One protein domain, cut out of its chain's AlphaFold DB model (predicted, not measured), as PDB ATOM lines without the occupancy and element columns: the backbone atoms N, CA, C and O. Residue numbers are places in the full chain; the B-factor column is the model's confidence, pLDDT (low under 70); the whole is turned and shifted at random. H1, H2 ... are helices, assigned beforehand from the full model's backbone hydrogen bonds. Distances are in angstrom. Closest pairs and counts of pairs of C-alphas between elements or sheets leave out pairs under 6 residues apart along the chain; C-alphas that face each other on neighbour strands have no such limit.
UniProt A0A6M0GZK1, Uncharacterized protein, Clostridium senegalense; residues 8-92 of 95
ATOM      1  N   SER A   8     -26.437   9.326   0.216       95.25
ATOM      2  CA  SER A   8     -25.647   8.221  -0.332       95.25
ATOM      3  C   SER A   8     -26.258   6.852  -0.023       95.25
ATOM      4  O   SER A   8     -26.173   5.943  -0.846       95.25
ATOM      5  N   GLU A   9     -26.871   6.690   1.154       96.25
ATOM      6  CA  GLU A   9     -27.602   5.469   1.505       96.25
ATOM      7  C   GLU A   9     -28.862   5.332   0.651       96.25
ATOM      8  O   GLU A   9     -29.098   4.254   0.114       96.25
ATOM      9  N   VAL A  10     -29.606   6.424   0.438       96.50
ATOM     10  CA  VAL A  10     -30.773   6.428  -0.460       96.50
ATOM     11  C   VAL A  10     -30.370   6.078  -1.891       96.50
ATOM     12  O   VAL A  10     -30.992   5.206  -2.486       96.50
ATOM     13  N   ILE A  11     -29.297   6.675  -2.418       95.12
ATOM     14  CA  ILE A  11     -28.760   6.324  -3.742       95.12
ATOM     15  C   ILE A  11     -28.430   4.831  -3.802       95.12
ATOM     16  O   ILE A  11     -28.833   4.158  -4.740       95.12
ATOM     17  N   THR A  12     -27.766   4.286  -2.782       95.56
ATOM     18  CA  THR A  12     -27.419   2.856  -2.747       95.56
ATOM     19  C   THR A  12     -28.662   1.960  -2.752       95.56
ATOM     20  O   THR A  12     -28.686   0.958  -3.462       95.56
ATOM     21  N   ILE A  13     -29.700   2.319  -1.990       96.25
ATOM     22  CA  ILE A  13     -30.972   1.581  -1.942       96.25
ATOM     23  C   ILE A  13     -31.663   1.617  -3.306       96.25
ATOM     24  O   ILE A  13     -32.015   0.570  -3.846       96.25
ATOM     25  N   VAL A  14     -31.825   2.813  -3.876       95.75
ATOM     26  CA  VAL A  14     -32.514   3.010  -5.156       95.75
ATOM     27  C   VAL A  14     -31.771   2.313  -6.292       95.75
ATOM     28  O   VAL A  14     -32.411   1.685  -7.127       95.75
ATOM     29  N   MET A  15     -30.437   2.351  -6.309       92.94
ATOM     30  CA  MET A  15     -29.641   1.652  -7.322       92.94
ATOM     31  C   MET A  15     -29.800   0.128  -7.233       92.94
ATOM     32  O   MET A  15     -29.953  -0.520  -8.262       92.94
ATOM     33  N   ALA A  16     -29.843  -0.451  -6.028       93.50
ATOM     34  CA  ALA A  16     -30.086  -1.887  -5.870       93.50
ATOM     35  C   ALA A  16     -31.508  -2.291  -6.314       93.50
ATOM     36  O   ALA A  16     -31.701  -3.344  -6.919       93.50
ATOM     37  N   MET A  17     -32.509  -1.441  -6.057       94.44
ATOM     38  CA  MET A  17     -33.873  -1.639  -6.568       94.44
ATOM     39  C   MET A  17     -33.937  -1.497  -8.093       94.44
ATOM     40  O   MET A  17     -34.638  -2.257  -8.756       94.44
ATOM     41  N   LEU A  18     -33.182  -0.557  -8.662       90.94
ATOM     42  CA  LEU A  18     -33.082  -0.360 -10.103       90.94
ATOM     43  C   LEU A  18     -32.485  -1.594 -10.799       90.94
ATOM     44  O   LEU A  18     -33.031  -2.045 -11.800       90.94
ATOM     45  N   GLU A  19     -31.433  -2.195 -10.239       88.94
ATOM     46  CA  GLU A  19     -30.862  -3.457 -10.742       88.94
ATOM     47  C   GLU A  19     -31.883  -4.607 -10.725       88.94
ATOM     48  O   GLU A  19     -31.941  -5.417 -11.654       88.94
ATOM     49  N   GLN A  20     -32.731  -4.673  -9.694       90.88
ATOM     50  CA  GLN A  20     -33.825  -5.642  -9.648       90.88
ATOM     51  C   GLN A  20     -34.862  -5.385 -10.751       90.88
ATOM     52  O   GLN A  20     -35.273  -6.329 -11.427       90.88
ATOM     53  N   LEU A  21     -35.276  -4.129 -10.951       89.50
ATOM     54  CA  LEU A  21     -36.208  -3.755 -12.021       89.50
ATOM     55  C   LEU A  21     -35.638  -4.100 -13.401       89.50
ATOM     56  O   LEU A  21     -36.351  -4.651 -14.235       89.50
ATOM     57  N   GLU A  22     -34.350  -3.842 -13.626       87.38
ATOM     58  CA  GLU A  22     -33.639  -4.242 -14.845       87.38
ATOM     59  C   GLU A  22     -33.672  -5.759 -15.031       87.38
ATOM     60  O   GLU A  22     -34.033  -6.243 -16.100       87.38
ATOM     61  N   SER A  23     -33.400  -6.525 -13.973       87.25
ATOM     62  CA  SER A  23     -33.461  -7.986 -14.020       87.25
ATOM     63  C   SER A  23     -34.846  -8.518 -14.411       87.25
ATOM     64  O   SER A  23     -34.969  -9.436 -15.228       87.25
ATOM     65  N   ILE A  24     -35.903  -7.936 -13.840       88.12
ATOM     66  CA  ILE A  24     -37.288  -8.314 -14.130       88.12
ATOM     67  C   ILE A  24     -37.642  -7.946 -15.572       88.12
ATOM     68  O   ILE A  24     -38.186  -8.773 -16.300       88.12
ATOM     69  N   ASN A  25     -37.312  -6.731 -16.003       85.31
ATOM     70  CA  ASN A  25     -37.699  -6.229 -17.317       85.31
ATOM     71  C   ASN A  25     -36.900  -6.861 -18.468       85.31
ATOM     72  O   ASN A  25     -37.467  -7.111 -19.531       85.31
ATOM     73  N   GLU A  26     -35.609  -7.139 -18.277       84.88
ATOM     74  CA  GLU A  26     -34.750  -7.714 -19.319       84.88
ATOM     75  C   GLU A  26     -34.837  -9.243 -19.379       84.88
ATOM     76  O   GLU A  26     -34.843  -9.823 -20.467       84.88
ATOM     77  N   PHE A  27     -34.914  -9.907 -18.222       84.69
ATOM     78  CA  PHE A  27     -34.791 -11.366 -18.136       84.69
ATOM     79  C   PHE A  27     -36.047 -12.063 -17.603       84.69
ATOM     80  O   PHE A  27     -36.113 -13.292 -17.647       84.69
ATOM     81  N   GLY A  28     -37.043 -11.322 -17.109       83.88
ATOM     82  CA  GLY A  28     -38.225 -11.899 -16.460       83.88
ATOM     83  C   GLY A  28     -37.909 -12.565 -15.120       83.88
ATOM     84  O   GLY A  28     -38.645 -13.457 -14.700       83.88
ATOM     85  N   VAL A  29     -36.794 -12.190 -14.478       82.56
ATOM     86  CA  VAL A  29     -36.316 -12.812 -13.236       82.56
ATOM     87  C   VAL A  29     -36.489 -11.853 -12.067       82.56
ATOM     88  O   VAL A  29     -35.814 -10.823 -11.992       82.56
ATOM     89  N   GLU A  30     -37.345 -12.239 -11.122       81.38
ATOM     90  CA  GLU A  30     -37.436 -11.614  -9.803       81.38
ATOM     91  C   GLU A  30     -36.246 -12.056  -8.944       81.38
ATOM     92  O   GLU A  30     -36.234 -13.149  -8.376       81.38
ATOM     93  N   ASN A  31     -35.217 -11.212  -8.875       79.44
ATOM     94  CA  ASN A  31     -34.107 -11.389  -7.944       79.44
ATOM     95  C   ASN A  31     -34.415 -10.686  -6.618       79.44
ATOM     96  O   ASN A  31     -35.045  -9.632  -6.605       79.44
ATOM     97  N   GLU A  32     -33.957 -11.241  -5.495       83.31
ATOM     98  CA  GLU A  32     -34.010 -10.530  -4.214       83.31
ATOM     99  C   GLU A  32     -33.098  -9.297  -4.250       83.31
ATOM    100  O   GLU A  32     -31.969  -9.362  -4.744       83.31
ATOM    101  N   VAL A  33     -33.568  -8.172  -3.699       86.88
ATOM    102  CA  VAL A  33     -32.730  -6.975  -3.557       86.88
ATOM    103  C   VAL A  33     -31.749  -7.187  -2.413       86.88
ATOM    104  O   VAL A  33     -32.146  -7.402  -1.267       86.88
ATOM    105  N   TYR A  34     -30.456  -7.089  -2.710       87.94
ATOM    106  CA  TYR A  34     -29.415  -7.156  -1.694       87.94
ATOM    107  C   TYR A  34     -28.932  -5.754  -1.314       87.94
ATOM    108  O   TYR A  34     -28.370  -5.033  -2.137       87.94
ATOM    109  N   PHE A  35     -29.072  -5.396  -0.035       92.25
ATOM    110  CA  PHE A  35     -28.498  -4.169   0.514       92.25
ATOM    111  C   PHE A  35     -27.236  -4.461   1.340       92.25
ATOM    112  O   PHE A  35     -27.178  -5.462   2.064       92.25
ATOM    113  N   PRO A  36     -26.225  -3.569   1.322       93.00
ATOM    114  CA  PRO A  36     -25.099  -3.639   2.247       93.00
ATOM    115  C   PRO A  36     -25.562  -3.733   3.704       93.00
ATOM    116  O   PRO A  36     -26.491  -3.034   4.107       93.00
ATOM    117  N   LYS A  37     -24.870  -4.539   4.521       93.38
ATOM    118  CA  LYS A  37     -25.254  -4.807   5.920       93.38
ATOM    119  C   LYS A  37     -25.650  -3.554   6.727       93.38
ATOM    120  O   LYS A  37     -26.701  -3.604   7.349       93.38
ATOM    121  N   PRO A  38     -24.905  -2.428   6.702       93.31
ATOM    122  CA  PRO A  38     -25.300  -1.236   7.461       93.31
ATOM    123  C   PRO A  38     -26.657  -0.650   7.045       93.31
ATOM    124  O   PRO A  38     -27.395  -0.151   7.888       93.31
ATOM    125  N   ILE A  39     -26.990  -0.723   5.754       94.44
ATOM    126  CA  ILE A  39     -28.281  -0.278   5.220       94.44
ATOM    127  C   ILE A  39     -29.371  -1.268   5.622       94.44
ATOM    128  O   ILE A  39     -30.423  -0.849   6.089       94.44
ATOM    129  N   ASN A  40     -29.098  -2.569   5.512       92.88
ATOM    130  CA  ASN A  40     -30.034  -3.612   5.930       92.88
ATOM    131  C   ASN A  40     -30.363  -3.523   7.428       92.88
ATOM    132  O   ASN A  40     -31.528  -3.566   7.806       92.88
ATOM    133  N   ASP A  41     -29.356  -3.327   8.281       92.69
ATOM    134  CA  ASP A  41     -29.542  -3.152   9.724       92.69
ATOM    135  C   ASP A  41     -30.400  -1.907  10.026       92.69
ATOM    136  O   ASP A  41     -31.260  -1.950  10.906       92.69
ATOM    137  N   LYS A  42     -30.219  -0.812   9.269       92.75
ATOM    138  CA  LYS A  42     -31.067   0.386   9.368       92.75
ATOM    139  C   LYS A  42     -32.497   0.119   8.912       92.75
ATOM    140  O   LYS A  42     -33.416   0.475   9.640       92.75
ATOM    141  N   LEU A  43     -32.694  -0.504   7.753       91.75
ATOM    142  CA  LEU A  43     -34.020  -0.841   7.227       91.75
ATOM    143  C   LEU A  43     -34.795  -1.736   8.203       91.75
ATOM    144  O   LEU A  43     -35.944  -1.445   8.506       91.75
ATOM    145  N   ASN A  44     -34.129  -2.739   8.779       90.00
ATOM    146  CA  ASN A  44     -34.705  -3.636   9.786       90.00
ATOM    147  C   ASN A  44     -35.057  -2.941  11.113       90.00
ATOM    148  O   ASN A  44     -35.772  -3.516  11.927       90.00
ATOM    149  N   SER A  45     -34.530  -1.736  11.362       89.94
ATOM    150  CA  SER A  45     -34.875  -0.926  12.539       89.94
ATOM    151  C   SER A  45     -36.119  -0.053  12.335       89.94
ATOM    152  O   SER A  45     -36.558   0.613  13.273       89.94
ATOM    153  N   ILE A  46     -36.673  -0.047  11.119       88.69
ATOM    154  CA  ILE A  46     -37.909   0.643  10.763       88.69
ATOM    155  C   ILE A  46     -39.027  -0.394  10.799       88.69
ATOM    156  O   ILE A  46     -38.911  -1.453  10.188       88.69
ATOM    157  N   GLU A  47     -40.116  -0.098  11.502       84.19
ATOM    158  CA  GLU A  47     -41.220  -1.041  11.667       84.19
ATOM    159  C   GLU A  47     -42.538  -0.472  11.135       84.19
ATOM    160  O   GLU A  47     -42.822   0.725  11.236       84.19
ATOM    161  N   GLY A  48     -43.370  -1.368  10.605       86.81
ATOM    162  CA  GLY A  48     -44.745  -1.077  10.211       86.81
ATOM    163  C   GLY A  48     -44.859  -0.087   9.053       86.81
ATOM    164  O   GLY A  48     -44.078  -0.113   8.105       86.81
ATOM    165  N   GLU A  49     -45.847   0.801   9.147       90.38
ATOM    166  CA  GLU A  49     -46.231   1.732   8.077       90.38
ATOM    167  C   GLU A  49     -45.078   2.637   7.615       90.38
ATOM    168  O   GLU A  49     -45.013   3.044   6.458       90.38
ATOM    169  N   GLU A  50     -44.136   2.946   8.506       90.31
ATOM    170  CA  GLU A  50     -42.994   3.799   8.187       90.31
ATOM    171  C   GLU A  50     -42.003   3.106   7.235       90.31
ATOM    172  O   GLU A  50     -41.461   3.747   6.330       90.31
ATOM    173  N   TYR A  51     -41.817   1.792   7.393       92.06
ATOM    174  CA  TYR A  51     -41.006   0.976   6.489       92.06
ATOM    175  C   TYR A  51     -41.678   0.876   5.120       92.06
ATOM    176  O   TYR A  51     -41.048   1.165   4.101       92.06
ATOM    177  N   ASP A  52     -42.970   0.542   5.104       93.00
ATOM    178  CA  ASP A  52     -43.743   0.389   3.869       93.00
ATOM    179  C   ASP A  52     -43.756   1.691   3.058       93.00
ATOM    180  O   ASP A  52     -43.523   1.684   1.847       93.00
ATOM    181  N   ASN A  53     -43.938   2.832   3.732       94.12
ATOM    182  CA  ASN A  53     -43.897   4.148   3.103       94.12
ATOM    183  C   ASN A  53     -42.518   4.477   2.524       94.12
ATOM    184  O   ASN A  53     -42.433   4.997   1.409       94.12
ATOM    185  N   PHE A  54     -41.439   4.190   3.259       94.88
ATOM    186  CA  PHE A  54     -40.083   4.409   2.765       94.88
ATOM    187  C   PHE A  54     -39.804   3.562   1.518       94.88
ATOM    188  O   PHE A  54     -39.394   4.100   0.490       94.88
ATOM    189  N   ILE A  55     -40.067   2.254   1.591       94.44
ATOM    190  CA  ILE A  55     -39.802   1.313   0.497       94.44
ATOM    191  C   ILE A  55     -40.652   1.642  -0.728       94.44
ATOM    192  O   ILE A  55     -40.115   1.698  -1.832       94.44
ATOM    193  N   SER A  56     -41.944   1.935  -0.552       95.56
ATOM    194  CA  SER A  56     -42.824   2.318  -1.661       95.56
ATOM    195  C   SER A  56     -42.311   3.560  -2.393       95.56
ATOM    196  O   SER A  56     -42.306   3.591  -3.621       95.56
ATOM    197  N   LYS A  57     -41.859   4.579  -1.656       96.94
ATOM    198  CA  LYS A  57     -41.300   5.804  -2.243       96.94
ATOM    199  C   LYS A  57     -39.942   5.557  -2.899       96.94
ATOM    200  O   LYS A  57     -39.675   6.116  -3.956       96.94
ATOM    201  N   ALA A  58     -39.090   4.720  -2.312       96.44
ATOM    202  CA  ALA A  58     -37.809   4.347  -2.909       96.44
ATOM    203  C   ALA A  58     -37.998   3.598  -4.243       96.44
ATOM    204  O   ALA A  58     -37.309   3.912  -5.214       96.44
ATOM    205  N   TYR A  59     -38.978   2.691  -4.328       95.38
ATOM    206  CA  TYR A  59     -39.351   2.039  -5.587       95.38
ATOM    207  C   TYR A  59     -39.938   3.012  -6.609       95.38
ATOM    208  O   TYR A  59     -39.614   2.905  -7.787       95.38
ATOM    209  N   GLU A  60     -40.749   3.988  -6.183       95.81
ATOM    210  CA  GLU A  60     -41.245   5.039  -7.082       95.81
ATOM    211  C   GLU A  60     -40.085   5.821  -7.720       95.81
ATOM    212  O   GLU A  60     -40.110   6.115  -8.915       95.81
ATOM    213  N   ILE A  61     -39.042   6.128  -6.942       96.06
ATOM    214  CA  ILE A  61     -37.828   6.761  -7.467       96.06
ATOM    215  C   ILE A  61     -37.130   5.822  -8.456       96.06
ATOM    216  O   ILE A  61     -36.800   6.266  -9.552       96.06
ATOM    217  N   ALA A  62     -36.927   4.549  -8.091       94.06
ATOM    218  CA  ALA A  62     -36.259   3.554  -8.934       94.06
ATOM    219  C   ALA A  62     -36.948   3.392 -10.299       94.06
ATOM    220  O   ALA A  62     -36.277   3.399 -11.328       94.06
ATOM    221  N   ASP A  63     -38.280   3.327 -10.319       91.81
ATOM    222  CA  ASP A  63     -39.077   3.252 -11.546       91.81
ATOM    223  C   ASP A  63     -38.918   4.520 -12.404       91.81
ATOM    224  O   ASP A  63     -38.620   4.443 -13.597       91.81
ATOM    225  N   LYS A  64     -38.992   5.710 -11.787       91.56
ATOM    226  CA  LYS A  64     -38.760   6.989 -12.484       91.56
ATOM    227  C   LYS A  64     -37.380   7.048 -13.141       91.56
ATOM    228  O   LYS A  64     -37.282   7.440 -14.304       91.56
ATOM    229  N   VAL A  65     -36.320   6.646 -12.433       91.00
ATOM    230  CA  VAL A  65     -34.956   6.668 -12.992       91.00
ATOM    231  C   VAL A  65     -34.688   5.534 -13.984       91.00
ATOM    232  O   VAL A  65     -33.890   5.720 -14.902       91.00
ATOM    233  N   TYR A  66     -35.392   4.402 -13.879       88.31
ATOM    234  CA  TYR A  66     -35.331   3.318 -14.865       88.31
ATOM    235  C   TYR A  66     -35.709   3.809 -16.269       88.31
ATOM    236  O   TYR A  66     -34.971   3.582 -17.234       88.31
ATOM    237  N   PHE A  67     -36.799   4.575 -16.392       81.12
ATOM    238  CA  PHE A  67     -37.204   5.143 -17.681       81.12
ATOM    239  C   PHE A  67     -36.165   6.117 -18.254       81.12
ATOM    240  O   PHE A  67     -35.973   6.149 -19.471       81.12
ATOM    241  N   LEU A  68     -35.443   6.850 -17.402       80.25
ATOM    242  CA  LEU A  68     -34.375   7.758 -17.831       80.25
ATOM    243  C   LEU A  68     -33.151   7.007 -18.370       80.25
ATOM    244  O   LEU A  68     -32.598   7.411 -19.392       80.25
ATOM    245  N   LYS A  69     -32.770   5.880 -17.747       68.81
ATOM    246  CA  LYS A  69     -31.661   5.025 -18.211       68.81
ATOM    247  C   LYS A  69     -31.928   4.424 -19.598       68.81
ATOM    248  O   LYS A  69     -30.998   4.214 -20.370       68.81
ATOM    249  N   SER A  70     -33.196   4.166 -19.926       62.66
ATOM    250  CA  SER A  70     -33.596   3.559 -21.204       62.66
ATOM    251  C   SER A  70     -33.566   4.520 -22.407       62.66
ATOM    252  O   SER A  70     -33.590   4.066 -23.551       62.66
ATOM    253  N   GLY A  71     -33.528   5.839 -22.162       58.09
ATOM    254  CA  GLY A  71     -33.686   6.875 -23.191       58.09
ATOM    255  C   GLY A  71     -32.390   7.309 -23.875       58.09
ATOM    256  O   GLY A  71     -32.367   7.455 -25.094       58.09
ATOM    257  N   GLU A  72     -31.305   7.487 -23.123       54.25
ATOM    258  CA  GLU A  72     -29.980   7.839 -23.639       54.25
ATOM    259  C   GLU A  72     -28.910   7.297 -22.687       54.25
ATOM    260  O   GLU A  72     -29.114   7.212 -21.478       54.25
ATOM    261  N   LEU A  73     -27.763   6.919 -23.248       51.28
ATOM    262  CA  LEU A  73     -26.627   6.309 -22.561       51.28
ATOM    263  C   LEU A  73     -25.939   7.341 -21.644       51.28
ATOM    264  O   LEU A  73     -24.837   7.782 -21.945       51.28
ATOM    265  N   ASN A  74     -26.594   7.777 -20.565       56.09
ATOM    266  CA  ASN A  74     -26.099   8.863 -19.721       56.09
ATOM    267  C   ASN A  74     -25.642   8.384 -18.341       56.09
ATOM    268  O   ASN A  74     -26.395   7.867 -17.521       56.09
ATOM    269  N   GLU A  75     -24.332   8.572 -18.185       71.38
ATOM    270  CA  GLU A  75     -23.480   8.669 -17.008       71.38
ATOM    271  C   GLU A  75     -24.177   8.451 -15.661       71.38
ATOM    272  O   GLU A  75     -25.030   9.227 -15.253       71.38
ATOM    273  N   LEU A  76     -23.710   7.446 -14.915       81.00
ATOM    274  CA  LEU A  76     -24.066   7.149 -13.520       81.00
ATOM    275  C   LEU A  76     -24.251   8.403 -12.634       81.00
ATOM    276  O   LEU A  76     -25.103   8.419 -11.750       81.00
ATOM    277  N   ASN A  77     -23.483   9.462 -12.901       82.31
ATOM    278  CA  ASN A  77     -23.598  10.760 -12.239       82.31
ATOM    279  C   ASN A  77     -24.979  11.411 -12.417       82.31
ATOM    280  O   ASN A  77     -25.530  11.907 -11.442       82.31
ATOM    281  N   PHE A  78     -25.556  11.370 -13.620       86.50
ATOM    282  CA  PHE A  78     -26.892  11.897 -13.900       86.50
ATOM    283  C   PHE A  78     -27.966  11.132 -13.121       86.50
ATOM    284  O   PHE A  78     -28.823  11.740 -12.489       86.50
ATOM    285  N   ILE A  79     -27.872   9.798 -13.083       89.06
ATOM    286  CA  ILE A  79     -28.784   8.976 -12.275       89.06
ATOM    287  C   ILE A  79     -28.652   9.333 -10.792       89.06
ATOM    288  O   ILE A  79     -29.658   9.516 -10.116       89.06
ATOM    289  N   HIS A  80     -27.433   9.494 -10.276       91.44
ATOM    290  CA  HIS A  80     -27.230   9.901  -8.883       91.44
ATOM    291  C   HIS A  80     -27.809  11.291  -8.576       91.44
ATOM    292  O   HIS A  80     -28.387  11.484  -7.504       91.44
ATOM    293  N   GLU A  81     -27.662  12.256  -9.488       91.56
ATOM    294  CA  GLU A  81     -28.251  13.594  -9.353       91.56
ATOM    295  C   GLU A  81     -29.780  13.539  -9.341       91.56
ATOM    296  O   GLU A  81     -30.407  14.162  -8.480       91.56
ATOM    297  N   GLU A  82     -30.377  12.742 -10.225       92.75
ATOM    298  CA  GLU A  82     -31.827  12.601 -10.300       92.75
ATOM    299  C   GLU A  82     -32.393  11.895  -9.065       92.75
ATOM    300  O   GLU A  82     -33.356  12.372  -8.460       92.75
ATOM    301  N   VAL A  83     -31.748  10.812  -8.617       94.69
ATOM    302  CA  VAL A  83     -32.110  10.149  -7.359       94.69
ATOM    303  C   VAL A  83     -32.027  11.135  -6.201       94.69
ATOM    304  O   VAL A  83     -32.932  11.162  -5.371       94.69
ATOM    305  N   ASN A  84     -30.990  11.976  -6.142       95.25
ATOM    306  CA  ASN A  84     -30.890  12.993  -5.103       95.25
ATOM    307  C   ASN A  84     -32.068  13.980  -5.154       95.25
ATOM    308  O   ASN A  84     -32.706  14.217  -4.131       95.25
ATOM    309  N   SER A  85     -32.386  14.515  -6.335       95.38
ATOM    310  CA  SER A  85     -33.508  15.441  -6.528       95.38
ATOM    311  C   SER A  85     -34.838  14.837  -6.058       95.38
ATOM    312  O   SER A  85     -35.512  15.394  -5.188       95.38
ATOM    313  N   LEU A  86     -35.168  13.637  -6.546       96.19
ATOM    314  CA  LEU A  86     -36.409  12.936  -6.212       96.19
ATOM    315  C   LEU A  86     -36.466  12.517  -4.738       96.19
ATOM    316  O   LEU A  86     -37.526  12.554  -4.114       96.19
ATOM    317  N   ALA A  87     -35.328  12.161  -4.144       96.25
ATOM    318  CA  ALA A  87     -35.239  11.834  -2.729       96.25
ATOM    319  C   ALA A  87     -35.541  13.054  -1.840       96.25
ATOM    320  O   ALA A  87     -36.251  12.923  -0.842       96.25
ATOM    321  N   GLN A  88     -35.078  14.253  -2.212       94.94
ATOM    322  CA  GLN A  88     -35.424  15.489  -1.497       94.94
ATOM    323  C   GLN A  88     -36.915  15.846  -1.601       94.94
ATOM    324  O   GLN A  88     -37.442  16.525  -0.718       94.94
ATOM    325  N   GLU A  89     -37.601  15.399  -2.655       95.94
ATOM    326  CA  GLU A  89     -39.040  15.600  -2.840       95.94
ATOM    327  C   GLU A  89     -39.868  14.562  -2.066       95.94
ATOM    328  O   GLU A  89     -40.722  14.919  -1.253       95.94
ATOM    329  N   LEU A  90     -39.599  13.274  -2.287       95.38
ATOM    330  CA  LEU A  90     -40.453  12.171  -1.835       95.38
ATOM    331  C   LEU A  90     -40.047  11.632  -0.459       95.38
ATOM    332  O   LEU A  90     -40.903  11.271   0.359       95.38
ATOM    333  N   LEU A  91     -38.742  11.602  -0.186       94.25
ATOM    334  CA  LEU A  91     -38.139  11.002   1.004       94.25
ATOM    335  C   LEU A  91     -37.627  12.042   2.010       94.25
ATOM    336  O   LEU A  91     -36.940  11.676   2.958       94.25
ATOM    337  N   LYS A  92     -38.006  13.318   1.875       92.75
ATOM    338  CA  LYS A  92     -37.566  14.419   2.755       92.75
ATOM    339  C   LYS A  92     -37.680  14.119   4.252       92.75
ATOM    340  O   LYS A  92     -36.855  14.543   5.055       92.75
TER     341      LYS A  92
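This is residues 8 to 92 of the 95 residues of an uncharacterized protein of Clostridium senegalense (UniProt A0A6M0GZK1). The long helix H3 and the helix H4 form a helical hairpin, and H1 crosses them steeply, packing on H4 with its residues 10 to 14 and on residues 58 to 66 of H3, where it comes closest at Leu 18. The short H2 sits near the beginning of H1 and near the first residues of H3, while the loop of residues 70 to 75, where the hairpin turns, sticks out at one end. The printed part has 85 residues, with four named helices in the order H1, H2, H3, H4 and no named strand; the class is all helix. It is compact, with a radius of gyration of the C-alphas of 12.9 A and spans of 38 by 30 by 21 A.

The longest helix, H3, residues 49 to 69, touches H4, residues 76 to 90, with the C-alphas of Lys 57 and Leu 90 the closest, 6.4 A apart. The two make a helical hairpin and run opposite ways at a steep tilt of 38 degrees. With its residues 58 to 66 alone, H3 touches H1, residues 8 to 27; the closest C-alphas are those of Leu 18 and Ala 62, 5.2 A apart. H1 and H3 run the same way at a steep tilt of 63 degrees. With residues 10 to 14 alone, H1 touches H4, the closest C-alphas being those of Ile 11 and Val 83, 6.2 A apart. These two run opposite ways at a steep tilt of 69.8 degrees, only just short of about perpendicular. The helix packing is mostly crossed, with none of these three pairs at a shallow tilt. H2, residues 37 to 43, is close to H1 but not clearly touching: the closest C-alphas, those of Glu 9 and Ile 39, are 6.9 A apart, and the lines are about perpendicular at 87 degrees. H2 is also close to H3 but not clearly touching, with the closest C-alphas, those of Leu 43 and Tyr 51, 7.3 A apart. H2 and H4 are apart. Each O i to N i+4 pair is within hydrogen-bond range in H1, H2 and H4; in H3 16 of 17 are.

H3 is 30.2 A long from first to last C-alpha and begins with C-alpha 49 at (-46.231, 1.732, 8.077). H1 is 28.0 A long, from C-alpha 8 at (-25.647, 8.221, -0.332). H4 is 20.7 A long and ends with C-alpha 90 at (-40.453, 12.171, -1.835). H2 is 9.7 A long.

The C-alphas of Gly 48 and Leu 73 are the two farthest apart, at 38.2 A. The printed part has no cut. The link from H2 to H3 is tight, and those from H1 to H2 and from H3 to H4 are short. The mean pLDDT of the printed part is 88.5; residues 69 to 74 are under 70, and residues 70 to 75 stand free.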